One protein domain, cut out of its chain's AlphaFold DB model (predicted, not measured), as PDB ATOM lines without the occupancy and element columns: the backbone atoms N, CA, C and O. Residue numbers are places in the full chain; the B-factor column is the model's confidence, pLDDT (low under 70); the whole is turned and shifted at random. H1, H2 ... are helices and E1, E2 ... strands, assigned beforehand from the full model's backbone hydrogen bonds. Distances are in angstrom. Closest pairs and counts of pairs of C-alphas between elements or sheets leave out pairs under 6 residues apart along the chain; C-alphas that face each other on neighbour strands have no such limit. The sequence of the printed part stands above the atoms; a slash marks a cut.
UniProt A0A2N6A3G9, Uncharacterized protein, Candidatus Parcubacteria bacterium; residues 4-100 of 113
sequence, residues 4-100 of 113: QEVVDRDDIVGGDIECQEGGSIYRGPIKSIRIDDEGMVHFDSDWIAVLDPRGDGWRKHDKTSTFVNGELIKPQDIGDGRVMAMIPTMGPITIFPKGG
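This is residues 4 to 100 of the 113 residues of an uncharacterized protein of Candidatus Parcubacteria bacterium (UniProt A0A2N6A3G9). Two antiparallel sheets are partly face to face, with their strands crossed: a long, strongly twisted sheet of seven strands, and a small sheet of E3, E4 and E7 over one face of it. The short helix H1 sits at one end, where it only grazes both sheets, and the loop between E5 and E6 is at the far end of the longest axis. The printed part has 97 residues with one named helix and ten named strands, in the order H1, E1 to E10, and its class is mostly strand. The large sheet has the order E6, E5, E2, E1, E10, E9, E8, and the small one E3, E4, E7. The whole is compact, with a radius of gyration of the C-alphas of 12.9 A and spans of 38 by 29 by 26 A.

H1, residues 4 to 7, is too short for any O i to N i+4 pair inside it; its one O i to N i+3 pair is within hydrogen-bond range. E1, residues 16 to 21, and E2, residues 24 to 29, form a hairpin, antiparallel at 164 degrees, with N 19 and O 26 2.8 A apart. A tight link leads to E3, residues 32 to 35, whose Ile 33 gives the closest C-alphas to H1, 5.9 A from Val 7. E3 forms a hairpin with E4, residues 40 to 44; N 42 and O 34 are 2.8 A apart. H1 and E4 are near each other, and E1 and E4 are only just apart, with closest C-alphas 8.3 A apart. E5, residues 48 to 51, is the antiparallel neighbour of E2 at 151 degrees, with N 49 and O 27 2.7 A apart. E6, residues 58 to 61, forms a hairpin with E5, with N 61 and O 48 2.7 A apart, and is an edge strand of the large sheet. E7, residues 65 to 69, is an edge strand of the small sheet, antiparallel to E4 at 163 degrees; N 43 and O 66 are 2.8 A apart. E8, residues 75 to 77, E9, residues 83 to 87, and E10, residues 91 to 96, make a meander, each strand the antiparallel neighbour of the one before. Across the neighbour strands E8 and E9, N 84 and O 76 are within hydrogen-bond range at 2.8 A, and across E10 and E9, N 95 and O 83 are within hydrogen-bond range at 2.7 A. E10 is antiparallel to E1 at 170 degrees, with N 18 and O 94 2.8 A apart. The closest C-alphas of E7 and E9, those of Val 68 and Ile 87, are 7.8 A apart.

H1 begins at C-alpha 4, (130.078, 137.627, 177.988). From first to last C-alpha E1 measures 16.2 A, E2 17.2 A and E10 16.3 A, while E7 measures 14.0 A, E9 13.1 A and E4 12.7 A. E1 begins at C-alpha 16, (134.835, 127.836, 163.952), and E10 ends at C-alpha 96, (131.494, 131.495, 162.843). E3, E5, E6 and E8 are shorter, E8 with three residues.

The two C-alphas farthest apart, those of Asp 37 and Asp 56, are 40.7 A apart. From edge to edge of the large sheet the strands' lines turn by 149 degrees. The printed part has no cut, and no link is long. The mean pLDDT of the printed part is 94.3, and no printed residue is under 70.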
ATOM      1  N   GLN A   4     130.984 138.488 177.230       97.62
ATOM      2  CA  GLN A   4     130.078 137.627 177.988       97.62
ATOM      3  C   GLN A   4     128.888 137.186 177.126       97.62
ATOM      4  O   GLN A   4     128.556 136.007 177.103       97.62
ATOM      5  N   GLU A   5     128.330 138.095 176.318       97.19
ATOM      6  CA  GLU A   5     127.244 137.760 175.390       97.19
ATOM      7  C   GLU A   5     127.690 136.741 174.330       97.19
ATOM      8  O   GLU A   5     126.884 135.936 173.885       97.19
ATOM      9  N   VAL A   6     128.965 136.750 173.922       97.19
ATOM     10  CA  VAL A   6     129.520 135.759 172.981       97.19
ATOM     11  C   VAL A   6     129.751 134.411 173.665       97.19
ATOM     12  O   VAL A   6     129.495 133.375 173.058       97.19
ATOM     13  N   VAL A   7     130.229 134.415 174.913       97.12
ATOM     14  CA  VAL A   7     130.449 133.200 175.711       97.12
ATOM     15  C   VAL A   7     129.136 132.480 176.006       97.12
ATOM     16  O   VAL A   7     129.090 131.254 175.950       97.12
ATOM     17  N   ASP A   8     128.066 133.232 176.263       96.94
ATOM     18  CA  ASP A   8     126.757 132.683 176.627       96.94
ATOM     19  C   ASP A   8     125.977 132.106 175.429       96.94
ATOM     20  O   ASP A   8     124.925 131.489 175.604       96.94
ATOM     21  N   ARG A   9     126.476 132.282 174.199       96.06
ATOM     22  CA  ARG A   9     125.841 131.748 172.990       96.06
ATOM     23  C   ARG A   9     126.056 130.243 172.845       96.06
ATOM     24  O   ARG A   9     127.179 129.743 172.782       96.06
ATOM     25  N   ASP A  10     124.957 129.516 172.667       95.38
ATOM     26  CA  ASP A  10     124.935 128.059 172.501       95.38
ATOM     27  C   ASP A  10     125.347 127.580 171.096       95.38
ATOM     28  O   ASP A  10     125.589 126.385 170.878       95.38
ATOM     29  N   ASP A  11     125.457 128.500 170.140       94.94
ATOM     30  CA  ASP A  11     125.809 128.241 168.748       94.94
ATOM     31  C   ASP A  11     127.291 128.487 168.426       94.94
ATOM     32  O   ASP A  11     127.710 128.212 167.304       94.94
ATOM     33  N   ILE A  12     128.103 128.947 169.386       95.19
ATOM     34  CA  ILE A  12     129.535 129.216 169.174       95.19
ATOM     35  C   ILE A  12     130.394 127.962 169.345       95.19
ATOM     36  O   ILE A  12     131.229 127.666 168.492       95.19
ATOM     37  N   VAL A  13     130.200 127.198 170.424       94.44
ATOM     38  CA  VAL A  13     130.932 125.938 170.653       94.44
ATOM     39  C   VAL A  13     130.526 124.915 169.597       94.44
ATOM     40  O   VAL A  13     129.360 124.584 169.502       94.44
ATOM     41  N   GLY A  14     131.452 124.377 168.811       91.62
ATOM     42  CA  GLY A  14     131.186 123.571 167.612       91.62
ATOM     43  C   GLY A  14     131.065 124.405 166.329       91.62
ATOM     44  O   GLY A  14     130.894 123.844 165.247       91.62
ATOM     45  N   GLY A  15     131.146 125.732 166.444       95.38
ATOM     46  CA  GLY A  15     131.453 126.657 165.360       95.38
ATOM     47  C   GLY A  15     132.943 126.645 165.014       95.38
ATOM     48  O   GLY A  15     133.635 125.661 165.261       95.38
ATOM     49  N   ASP A  16     133.453 127.734 164.445       96.19
ATOM     50  CA  ASP A  16     134.835 127.836 163.952       96.19
ATOM     51  C   ASP A  16     135.381 129.240 164.185       96.19
ATOM     52  O   ASP A  16     134.646 130.221 164.084       96.19
ATOM     53  N   ILE A  17     136.667 129.343 164.499       96.06
ATOM     54  CA  ILE A  17     137.371 130.619 164.591       96.06
ATOM     55  C   ILE A  17     138.312 130.750 163.405       96.06
ATOM     56  O   ILE A  17     139.040 129.815 163.099       96.06
ATOM     57  N   GLU A  18     138.325 131.913 162.765       95.75
ATOM     58  CA  GLU A  18     139.302 132.307 161.759       95.75
ATOM     59  C   GLU A  18     140.119 133.487 162.278       95.75
ATOM     60  O   GLU A  18     139.558 134.461 162.771       95.75
ATOM     61  N   CYS A  19     141.436 133.419 162.144       94.75
ATOM     62  CA  CYS A  19     142.355 134.504 162.457       94.75
ATOM     63  C   CYS A  19     143.228 134.781 161.239       94.75
ATOM     64  O   CYS A  19     143.785 133.850 160.653       94.75
ATOM     65  N   GLN A  20     143.369 136.049 160.866       92.31
ATOM     66  CA  GLN A  20     144.340 136.467 159.859       92.31
ATOM     67  C   GLN A  20     145.532 137.098 160.570       92.31
ATOM     68  O   GLN A  20     145.373 138.100 161.261       92.31
ATOM     69  N   GLU A  21     146.715 136.509 160.403       90.38
ATOM     70  CA  GLU A  21     147.950 136.941 161.063       90.38
ATOM     71  C   GLU A  21     149.132 136.775 160.106       90.38
ATOM     72  O   GLU A  21     149.377 135.690 159.576       90.38
ATOM     73  N   GLY A  22     149.889 137.854 159.879       86.19
ATOM     74  CA  GLY A  22     151.144 137.785 159.119       86.19
ATOM     75  C   GLY A  22     150.992 137.300 157.669       86.19
ATOM     76  O   GLY A  22     151.948 136.792 157.087       86.19
ATOM     77  N   GLY A  23     149.796 137.435 157.086       88.44
ATOM     78  CA  GLY A  23     149.461 136.923 155.753       88.44
ATOM     79  C   GLY A  23     149.020 135.457 155.723       88.44
ATOM     80  O   GLY A  23     148.590 134.995 154.669       88.44
ATOM     81  N   SER A  24     149.087 134.743 156.847       93.38
ATOM     82  CA  SER A  24     148.506 133.408 157.003       93.38
ATOM     83  C   SER A  24     147.080 133.499 157.549       93.38
ATOM     84  O   SER A  24     146.716 134.451 158.243       93.38
ATOM     85  N   ILE A  25     146.274 132.483 157.244       94.44
ATOM     86  CA  ILE A  25     144.935 132.311 157.809       94.44
ATOM     87  C   ILE A  25     144.957 131.080 158.704       94.44
ATOM     88  O   ILE A  25     145.330 130.000 158.256       94.44
ATOM     89  N   TYR A  26     144.534 131.234 159.949       95.19
ATOM     90  CA  TYR A  26     144.397 130.153 160.916       95.19
ATOM     91  C   TYR A  26     142.923 129.879 161.135       95.19
ATOM     92  O   TYR A  26     142.149 130.821 161.287       95.19
ATOM     93  N   ARG A  27     142.535 128.607 161.152       95.81
ATOM     94  CA  ARG A  27     141.152 128.187 161.359       95.81
ATOM     95  C   ARG A  27     141.047 126.956 162.230       95.81
ATOM     96  O   ARG A  27     141.905 126.089 162.138       95.81
ATOM     97  N   GLY A  28     139.990 126.832 163.014       95.25
ATOM     98  CA  GLY A  28     139.734 125.603 163.760       95.25
ATOM     99  C   GLY A  28     138.369 125.603 164.438       95.25
ATOM    100  O   GLY A  28     137.820 126.678 164.699       95.25
ATOM    101  N   PRO A  29     137.811 124.419 164.745       95.62
ATOM    102  CA  PRO A  29     136.540 124.309 165.441       95.62
ATOM    103  C   PRO A  29     136.656 124.845 166.868       95.62
ATOM    104  O   PRO A  29     137.620 124.544 167.565       95.62
ATOM    105  N   ILE A  30     135.674 125.602 167.344       96.50
ATOM    106  CA  ILE A  30     135.696 126.112 168.720       96.50
ATOM    107  C   ILE A  30     135.199 125.011 169.652       96.50
ATOM    108  O   ILE A  30     134.021 124.673 169.649       96.50
ATOM    109  N   LYS A  31     136.079 124.455 170.475       96.81
ATOM    110  CA  LYS A  31     135.732 123.483 171.518       96.81
ATOM    111  C   LYS A  31     135.176 124.166 172.764       96.81
ATOM    112  O   LYS A  31     134.226 123.680 173.371       96.81
ATOM    113  N   SER A  32     135.777 125.286 173.145       97.50
ATOM    114  CA  SER A  32     135.350 126.097 174.281       97.50
ATOM    115  C   SER A  32     135.726 127.553 174.072       97.50
ATOM    116  O   SER A  32     136.749 127.865 173.463       97.50
ATOM    117  N   ILE A  33     134.893 128.433 174.619       97.75
ATOM    118  CA  ILE A  33     135.173 129.852 174.798       97.75
ATOM    119  C   ILE A  33     134.909 130.196 176.266       97.75
ATOM    120  O   ILE A  33     133.918 129.741 176.836       97.75
ATOM    121  N   ARG A  34     135.811 130.939 176.907       97.75
ATOM    122  CA  ARG A  34     135.650 131.370 178.306       97.75
ATOM    123  C   ARG A  34     136.332 132.708 178.550       97.75
ATOM    124  O   ARG A  34     137.282 133.039 177.846       97.75
ATOM    125  N   ILE A  35     135.889 133.418 179.578       98.25
ATOM    126  CA  ILE A  35     136.598 134.568 180.146       98.25
ATOM    127  C   ILE A  35     137.230 134.100 181.460       98.25
ATOM    128  O   ILE A  35     136.555 133.430 182.241       98.25
ATOM    129  N   ASP A  36     138.516 134.372 181.670       97.44
ATOM    130  CA  ASP A  36     139.184 134.095 182.947       97.44
ATOM    131  C   ASP A  36     139.110 135.284 183.921       97.44
ATOM    132  O   ASP A  36     138.574 136.346 183.599       97.44
ATOM    133  N   ASP A  37     139.655 135.102 185.127       96.38
ATOM    134  CA  ASP A  37     139.637 136.116 186.189       96.38
ATOM    135  C   ASP A  37     140.434 137.389 185.832       96.38
ATOM    136  O   ASP A  37     140.243 138.430 186.460       96.38
ATOM    137  N   GLU A  38     141.308 137.331 184.820       95.94
ATOM    138  CA  GLU A  38     142.076 138.472 184.302       95.94
ATOM    139  C   GLU A  38     141.365 139.176 183.130       95.94
ATOM    140  O   GLU A  38     141.903 140.115 182.541       95.94
ATOM    141  N   GLY A  39     140.152 138.740 182.770       96.44
ATOM    142  CA  GLY A  39     139.389 139.298 181.654       96.44
ATOM    143  C   GLY A  39     139.893 138.846 180.280       96.44
ATOM    144  O   GLY A  39     139.547 139.450 179.257       96.44
ATOM    145  N   MET A  40     140.705 137.789 180.222       97.88
ATOM    146  CA  MET A  40     141.190 137.220 178.970       97.88
ATOM    147  C   MET A  40     140.143 136.268 178.398       97.88
ATOM    148  O   MET A  40     139.633 135.381 179.081       97.88
ATOM    149  N   VAL A  41     139.834 136.433 177.116       97.81
ATOM    150  CA  VAL A  41     138.900 135.586 176.376       97.81
ATOM    151  C   VAL A  41     139.702 134.485 175.707       97.81
ATOM    152  O   VAL A  41     140.455 134.747 174.769       97.81
ATOM    153  N   HIS A  42     139.551 133.260 176.191       97.62
ATOM    154  CA  HIS A  42     140.242 132.083 175.676       97.62
ATOM    155  C   HIS A  42     139.357 131.331 174.695       97.62
ATOM    156  O   HIS A  42     138.185 131.092 174.980       97.62
ATOM    157  N   PHE A  43     139.953 130.904 173.589       96.75
ATOM    158  CA  PHE A  43     139.366 130.006 172.605       96.75
ATOM    159  C   PHE A  43     140.214 128.744 172.548       96.75
ATOM    160  O   PHE A  43     141.398 128.810 172.210       96.75
ATOM    161  N   ASP A  44     139.606 127.600 172.831       97.38
ATOM    162  CA  ASP A  44     140.244 126.306 172.622       97.38
ATOM    163  C   ASP A  44     139.610 125.598 171.436       97.38
ATOM    164  O   ASP A  44     138.415 125.727 171.162       97.38
ATOM    165  N   SER A  45     140.424 124.811 170.757       96.25
ATOM    166  CA  SER A  45     140.071 124.023 169.594       96.25
ATOM    167  C   SER A  45     140.634 122.614 169.737       96.25
ATOM    168  O   SER A  45     141.640 122.408 170.413       96.25
ATOM    169  N   ASP A  46     140.008 121.625 169.102       93.19
ATOM    170  CA  ASP A  46     140.601 120.285 169.021       93.19
ATOM    171  C   ASP A  46     141.790 120.252 168.045       93.19
ATOM    172  O   ASP A  46     142.725 119.469 168.217       93.19
ATOM    173  N   TRP A  47     141.785 121.126 167.036       95.69
ATOM    174  CA  TRP A  47     142.865 121.266 166.066       95.69
ATOM    175  C   TRP A  47     142.806 122.629 165.381       95.69
ATOM    176  O   TRP A  47     141.734 123.165 165.135       95.69
ATOM    177  N   ILE A  48     143.957 123.167 164.989       96.62
ATOM    178  CA  ILE A  48     144.017 124.369 164.152       96.62
ATOM    179  C   ILE A  48     144.640 123.989 162.815       96.62
ATOM    180  O   ILE A  48     145.634 123.269 162.761       96.62
ATOM    181  N   ALA A  49     144.048 124.458 161.727       96.62
ATOM    182  CA  ALA A  49     144.640 124.472 160.407       96.62
ATOM    183  C   ALA A  49     145.209 125.858 160.106       96.62
ATOM    184  O   ALA A  49     144.674 126.876 160.537       96.62
ATOM    185  N   VAL A  50     146.273 125.897 159.319       96.25
ATOM    186  CA  VAL A  50     146.858 127.123 158.787       96.25
ATOM    187  C   VAL A  50     146.942 127.034 157.268       96.25
ATOM    188  O   VAL A  50     147.302 125.992 156.712       96.25
ATOM    189  N   LEU A  51     146.588 128.128 156.604       95.62
ATOM    190  CA  LEU A  51     146.821 128.380 155.192       95.62
ATOM    191  C   LEU A  51     147.891 129.463 155.093       95.62
ATOM    192  O   LEU A  51     147.629 130.634 155.374       95.62
ATOM    193  N   ASP A  52     149.102 129.061 154.721       91.31
ATOM    194  CA  ASP A  52     150.204 129.999 154.525       91.31
ATOM    195  C   ASP A  52     150.072 130.726 153.179       91.31
ATOM    196  O   ASP A  52     149.681 130.108 152.185       91.31
ATOM    197  N   PRO A  53     150.502 131.995 153.077       83.88
ATOM    198  CA  PRO A  53     150.357 132.807 151.863       83.88
ATOM    199  C   PRO A  53     151.130 132.269 150.650       83.88
ATOM    200  O   PRO A  53     150.919 132.721 149.528       83.88
ATOM    201  N   ARG A  54     152.062 131.334 150.866       83.19
ATOM    202  CA  ARG A  54     152.874 130.687 149.823       83.19
ATOM    203  C   ARG A  54     152.667 129.170 149.760       83.19
ATOM    204  O   ARG A  54     153.431 128.500 149.074       83.19
ATOM    205  N   GLY A  55     151.725 128.629 150.533       76.38
ATOM    206  CA  GLY A  55     151.510 127.189 150.661       76.38
ATOM    207  C   GLY A  55     150.494 126.636 149.662       76.38
ATOM    208  O   GLY A  55     149.610 127.350 149.198       76.38
ATOM    209  N   ASP A  56     150.579 125.331 149.400       82.06
ATOM    210  CA  ASP A  56     149.691 124.609 148.473       82.06
ATOM    211  C   ASP A  56     148.330 124.207 149.090       82.06
ATOM    212  O   ASP A  56     147.596 123.401 148.517       82.06
ATOM    213  N   GLY A  57     147.979 124.719 150.277       91.62
ATOM    214  CA  GLY A  57     146.708 124.418 150.941       91.62
ATOM    215  C   GLY A  57     146.776 124.415 152.469       91.62
ATOM    216  O   GLY A  57     147.764 124.837 153.070       91.62
ATOM    217  N   TRP A  58     145.702 123.931 153.095       96.31
ATOM    218  CA  TRP A  58     145.568 123.852 154.551       96.31
ATOM    219  C   TRP A  58     146.446 122.750 155.146       96.31
ATOM    220  O   TRP A  58     146.444 121.610 154.676       96.31
ATOM    221  N   ARG A  59     147.146 123.062 156.236       96.19
ATOM    222  CA  ARG A  59     147.929 122.100 157.027       96.19
ATOM    223  C   ARG A  59     147.601 122.217 158.508       96.19
ATOM    224  O   ARG A  59     147.276 123.307 158.968       96.19
ATOM    225  N   LYS A  60     147.724 121.126 159.259       96.06
ATOM    226  CA  LYS A  60     147.605 121.164 160.720       96.06
ATOM    227  C   LYS A  60     148.692 122.071 161.313       96.06
ATOM    228  O   LYS A  60     149.833 122.091 160.845       96.06
ATOM    229  N   HIS A  61     148.310 122.830 162.325       95.56
ATOM    230  CA  HIS A  61     149.162 123.674 163.144       95.56
ATOM    231  C   HIS A  61     149.261 123.080 164.557       95.56
ATOM    232  O   HIS A  61     148.315 122.454 165.036       95.56
ATOM    233  N   ASP A  62     150.398 123.273 165.228       94.31
ATOM    234  CA  ASP A  62     150.676 122.618 166.517       94.31
ATOM    235  C   ASP A  62     149.925 123.250 167.696       94.31
ATOM    236  O   ASP A  62     149.656 122.596 168.700       94.31
ATOM    237  N   LYS A  63     149.582 124.538 167.584       93.25
ATOM    238  CA  LYS A  63     148.753 125.225 168.583       93.25
ATOM    239  C   LYS A  63     147.295 124.808 168.442       93.25
ATOM    240  O   LYS A  63     146.805 124.648 167.330       93.25
ATOM    241  N   THR A  64     146.598 124.736 169.568       95.44
ATOM    242  CA  THR A  64     145.170 124.396 169.639       95.44
ATOM    243  C   THR A  64     144.353 125.412 170.428       95.44
ATOM    244  O   THR A  64     143.150 125.248 170.578       95.44
ATOM    245  N   SER A  65     144.978 126.475 170.929       93.19
ATOM    246  CA  SER A  65     144.292 127.535 171.657       93.19
ATOM    247  C   SER A  65     144.879 128.905 171.344       93.19
ATOM    248  O   SER A  65     146.023 129.038 170.895       93.19
ATOM    249  N   THR A  66     144.061 129.929 171.557       92.38
ATOM    250  CA  THR A  66     144.432 131.339 171.463       92.38
ATOM    251  C   THR A  66     143.631 132.147 172.475       92.38
ATOM    252  O   THR A  66     142.621 131.674 172.998       92.38
ATOM    253  N   PHE A  67     144.067 133.367 172.760       94.75
ATOM    254  CA  PHE A  67     143.362 134.256 173.669       94.75
ATOM    255  C   PHE A  67     143.478 135.715 173.235       94.75
ATOM    256  O   PHE A  67     144.421 136.104 172.546       94.75
ATOM    257  N   VAL A  68     142.524 136.533 173.672       95.38
ATOM    258  CA  VAL A  68     142.557 137.993 173.522       95.38
ATOM    259  C   VAL A  68     142.245 138.664 174.849       95.38
ATOM    260  O   VAL A  68     141.499 138.127 175.659       95.38
ATOM    261  N   ASN A  69     142.788 139.856 175.077       96.31
ATOM    262  CA  ASN A  69     142.375 140.666 176.218       96.31
ATOM    263  C   ASN A  69     140.975 141.250 175.940       96.31
ATOM    264  O   ASN A  69     140.818 142.047 175.013       96.31
ATOM    265  N   GLY A  70     139.963 140.843 176.714       96.25
ATOM    266  CA  GLY A  70     138.562 141.215 176.489       96.25
ATOM    267  C   GLY A  70     138.203 142.653 176.882       96.25
ATOM    268  O   GLY A  70     137.153 143.170 176.481       96.25
ATOM    269  N   GLU A  71     139.072 143.325 177.638       94.38
ATOM    270  CA  GLU A  71     138.934 144.749 177.940       94.38
ATOM    271  C   GLU A  71     139.380 145.608 176.752       94.38
ATOM    272  O   GLU A  71     138.711 146.584 176.409       94.38
ATOM    273  N   LEU A  72     140.477 145.218 176.094       95.31
ATOM    274  CA  LEU A  72     141.077 145.959 174.979       95.31
ATOM    275  C   LEU A  72     140.454 145.619 173.622       95.31
ATOM    276  O   LEU A  72     140.339 146.487 172.756       95.31
ATOM    277  N   ILE A  73     140.080 144.358 173.415       96.69
ATOM    278  CA  ILE A  73     139.528 143.866 172.155       96.69
ATOM    279  C   ILE A  73     138.032 143.693 172.342       96.69
ATOM    280  O   ILE A  73     137.620 142.937 173.211       96.69
ATOM    281  N   LYS A  74     137.209 144.365 171.533       96.62
ATOM    282  CA  LYS A  74     135.747 144.273 171.638       96.62
ATOM    283  C   LYS A  74     135.142 143.476 170.481       96.62
ATOM    284  O   LYS A  74     135.527 143.719 169.332       96.62
ATOM    285  N   PRO A  75     134.208 142.548 170.762       97.69
ATOM    286  CA  PRO A  75     133.514 141.807 169.727       97.69
ATOM    287  C   PRO A  75     132.476 142.699 169.043       97.69
ATOM    288  O   PRO A  75     131.860 143.576 169.653       97.69
ATOM    289  N   GLN A  76     132.269 142.463 167.757       97.62
ATOM    290  CA  GLN A  76     131.305 143.164 166.924       97.62
ATOM    291  C   GLN A  76     130.479 142.134 166.164       97.62
ATOM    292  O   GLN A  76     131.034 141.229 165.545       97.62
ATOM    293  N   ASP A  77     129.159 142.277 166.203       96.69
ATOM    294  CA  ASP A  77     128.277 141.516 165.324       96.69
ATOM    295  C   ASP A  77     128.457 142.017 163.886       96.69
ATOM    296  O   ASP A  77     128.378 143.221 163.628       96.69
ATOM    297  N   ILE A  78     128.722 141.094 162.963       96.38
ATOM    298  CA  ILE A  78     128.887 141.387 161.534       96.38
ATOM    299  C   ILE A  78     127.818 140.704 160.663       96.38
ATOM    300  O   ILE A  78     127.975 140.615 159.444       96.38
ATOM    301  N   GLY A  79     126.726 140.233 161.272       94.00
ATOM    302  CA  GLY A  79     125.594 139.590 160.611       94.00
ATOM    303  C   GLY A  79     125.723 138.070 160.483       94.00
ATOM    304  O   GLY A  79     126.801 137.483 160.609       94.00
ATOM    305  N   ASP A  80     124.592 137.410 160.219       92.44
ATOM    306  CA  ASP A  80     124.470 135.945 160.112       92.44
ATOM    307  C   ASP A  80     124.977 135.192 161.358       92.44
ATOM    308  O   ASP A  80     125.530 134.097 161.263       92.44
ATOM    309  N   GLY A  81     124.858 135.819 162.533       92.62
ATOM    310  CA  GLY A  81     125.369 135.286 163.795       92.62
ATOM    311  C   GLY A  81     126.898 135.288 163.905       92.62
ATOM    312  O   GLY A  81     127.432 134.735 164.864       92.62
ATOM    313  N   ARG A  82     127.634 135.889 162.966       96.12
ATOM    314  CA  ARG A  82     129.098 135.955 163.023       96.12
ATOM    315  C   ARG A  82     129.556 137.094 163.921       96.12
ATOM    316  O   ARG A  82     128.977 138.178 163.921       96.12
ATOM    317  N   VAL A  83     130.645 136.854 164.639       97.38
ATOM    318  CA  VAL A  83     131.280 137.857 165.499       97.38
ATOM    319  C   VAL A  83     132.676 138.133 164.974       97.38
ATOM    320  O   VAL A  83     133.420 137.203 164.691       97.38
ATOM    321  N   MET A  84     133.054 139.398 164.855       97.44
ATOM    322  CA  MET A  84     134.407 139.810 164.497       97.44
ATOM    323  C   MET A  84     135.033 140.592 165.647       97.44
ATOM    324  O   MET A  84     134.359 141.386 166.296       97.44
ATOM    325  N   ALA A  85     136.330 140.427 165.874       96.56
ATOM    326  CA  ALA A  85     137.096 141.315 166.738       96.56
ATOM    327  C   ALA A  85     138.408 141.708 166.050       96.56
ATOM    328  O   ALA A  85     139.063 140.875 165.429       96.56
ATOM    329  N   MET A  86     138.793 142.981 166.141       95.31
ATOM    330  CA  MET A  86     140.045 143.469 165.555       95.31
ATOM    331  C   MET A  86     141.159 143.411 166.587       95.31
ATOM    332  O   MET A  86     141.108 144.141 167.574       95.31
ATOM    333  N   ILE A  87     142.183 142.599 166.337       92.19
ATOM    334  CA  ILE A  87     143.370 142.536 167.186       92.19
ATOM    335  C   ILE A  87     144.421 143.477 166.590       92.19
ATOM    336  O   ILE A  87     144.868 143.249 165.458       92.19
ATOM    337  N   PRO A  88     144.825 144.547 167.303       87.88
ATOM    338  CA  PRO A  88     145.841 145.472 166.825       87.88
ATOM    339  C   PRO A  88     147.094 144.728 166.376       87.88
ATOM    340  O   PRO A  88     147.541 143.804 167.049       87.88
ATOM    341  N   THR A  89     147.668 145.143 165.248       85.31
ATOM    342  CA  THR A  89     148.892 144.585 164.630       85.31
ATOM    343  C   THR A  89     148.807 143.156 164.087       85.31
ATOM    344  O   THR A  89     149.607 142.822 163.218       85.31
ATOM    345  N   MET A  90     147.836 142.346 164.521       86.88
ATOM    346  CA  MET A  90     147.665 140.974 164.040       86.88
ATOM    347  C   MET A  90     146.656 140.905 162.892       86.88
ATOM    348  O   MET A  90     147.000 140.435 161.811       86.88
ATOM    349  N   GLY A  91     145.455 141.457 163.099       89.81
ATOM    350  CA  GLY A  91     144.363 141.409 162.131       89.81
ATOM    351  C   GLY A  91     143.013 141.043 162.759       89.81
ATOM    352  O   GLY A  91     142.874 141.034 163.986       89.81
ATOM    353  N   PRO A  92     141.985 140.794 161.931       94.25
ATOM    354  CA  PRO A  92     140.686 140.346 162.407       94.25
ATOM    355  C   PRO A  92     140.733 138.895 162.897       94.25
ATOM    356  O   PRO A  92     141.325 138.022 162.257       94.25
ATOM    357  N   ILE A  93     139.999 138.638 163.976       95.75
ATOM    358  CA  ILE A  93     139.444 137.321 164.280       95.75
ATOM    359  C   ILE A  93     137.962 137.315 163.926       95.75
ATOM    360  O   ILE A  93     137.251 138.279 164.206       95.75
ATOM    361  N   THR A  94     137.494 136.241 163.303       96.81
ATOM    362  CA  THR A  94     136.083 136.017 162.985       96.81
ATOM    363  C   THR A  94     135.638 134.698 163.587       96.81
ATOM    364  O   THR A  94     136.252 133.662 163.362       96.81
ATOM    365  N   ILE A  95     134.550 134.736 164.336       97.19
ATOM    366  CA  ILE A  95     133.888 133.591 164.935       97.19
ATOM    367  C   ILE A  95     132.664 133.279 164.080       97.19
ATOM    368  O   ILE A  95     131.781 134.121 163.888       97.19
ATOM    369  N   PHE A  96     132.617 132.054 163.574       97.06
ATOM    370  CA  PHE A  96     131.494 131.495 162.843       97.06
ATOM    371  C   PHE A  96     130.686 130.600 163.783       97.06
ATOM    372  O   PHE A  96     131.281 129.750 164.449       97.06
ATOM    373  N   PRO A  97     129.349 130.728 163.818       95.94
ATOM    374  CA  PRO A  97     128.519 129.796 164.570       95.94
ATOM    375  C   PRO A  97     128.564 128.389 163.950       95.94
ATOM    376  O   PRO A  97     129.056 128.196 162.829       95.94
ATOM    377  N   LYS A  98     128.032 127.390 164.664       94.19
ATOM    378  CA  LYS A  98     127.852 126.006 164.187       94.19
ATOM    379  C   LYS A  98     127.295 125.991 162.759       94.19
ATOM    380  O   LYS A  98     126.284 126.623 162.465       94.19
ATOM    381  N   GLY A  99     127.954 125.252 161.867       86.69
ATOM    382  CA  GLY A  99     127.558 125.142 160.456       86.69
ATOM    383  C   GLY A  99     127.893 126.356 159.575       86.69
ATOM    384  O   GLY A  99     127.714 126.282 158.363       86.69
ATOM    385  N   GLY A 100     128.414 127.449 160.142       82.69
ATOM    386  CA  GLY A 100     128.883 128.618 159.391       82.69
ATOM    387  C   GLY A 100     130.292 128.458 158.805       82.69
ATOM    388  O   GLY A 100     130.653 129.166 157.859       82.69
TER     389      GLY A 100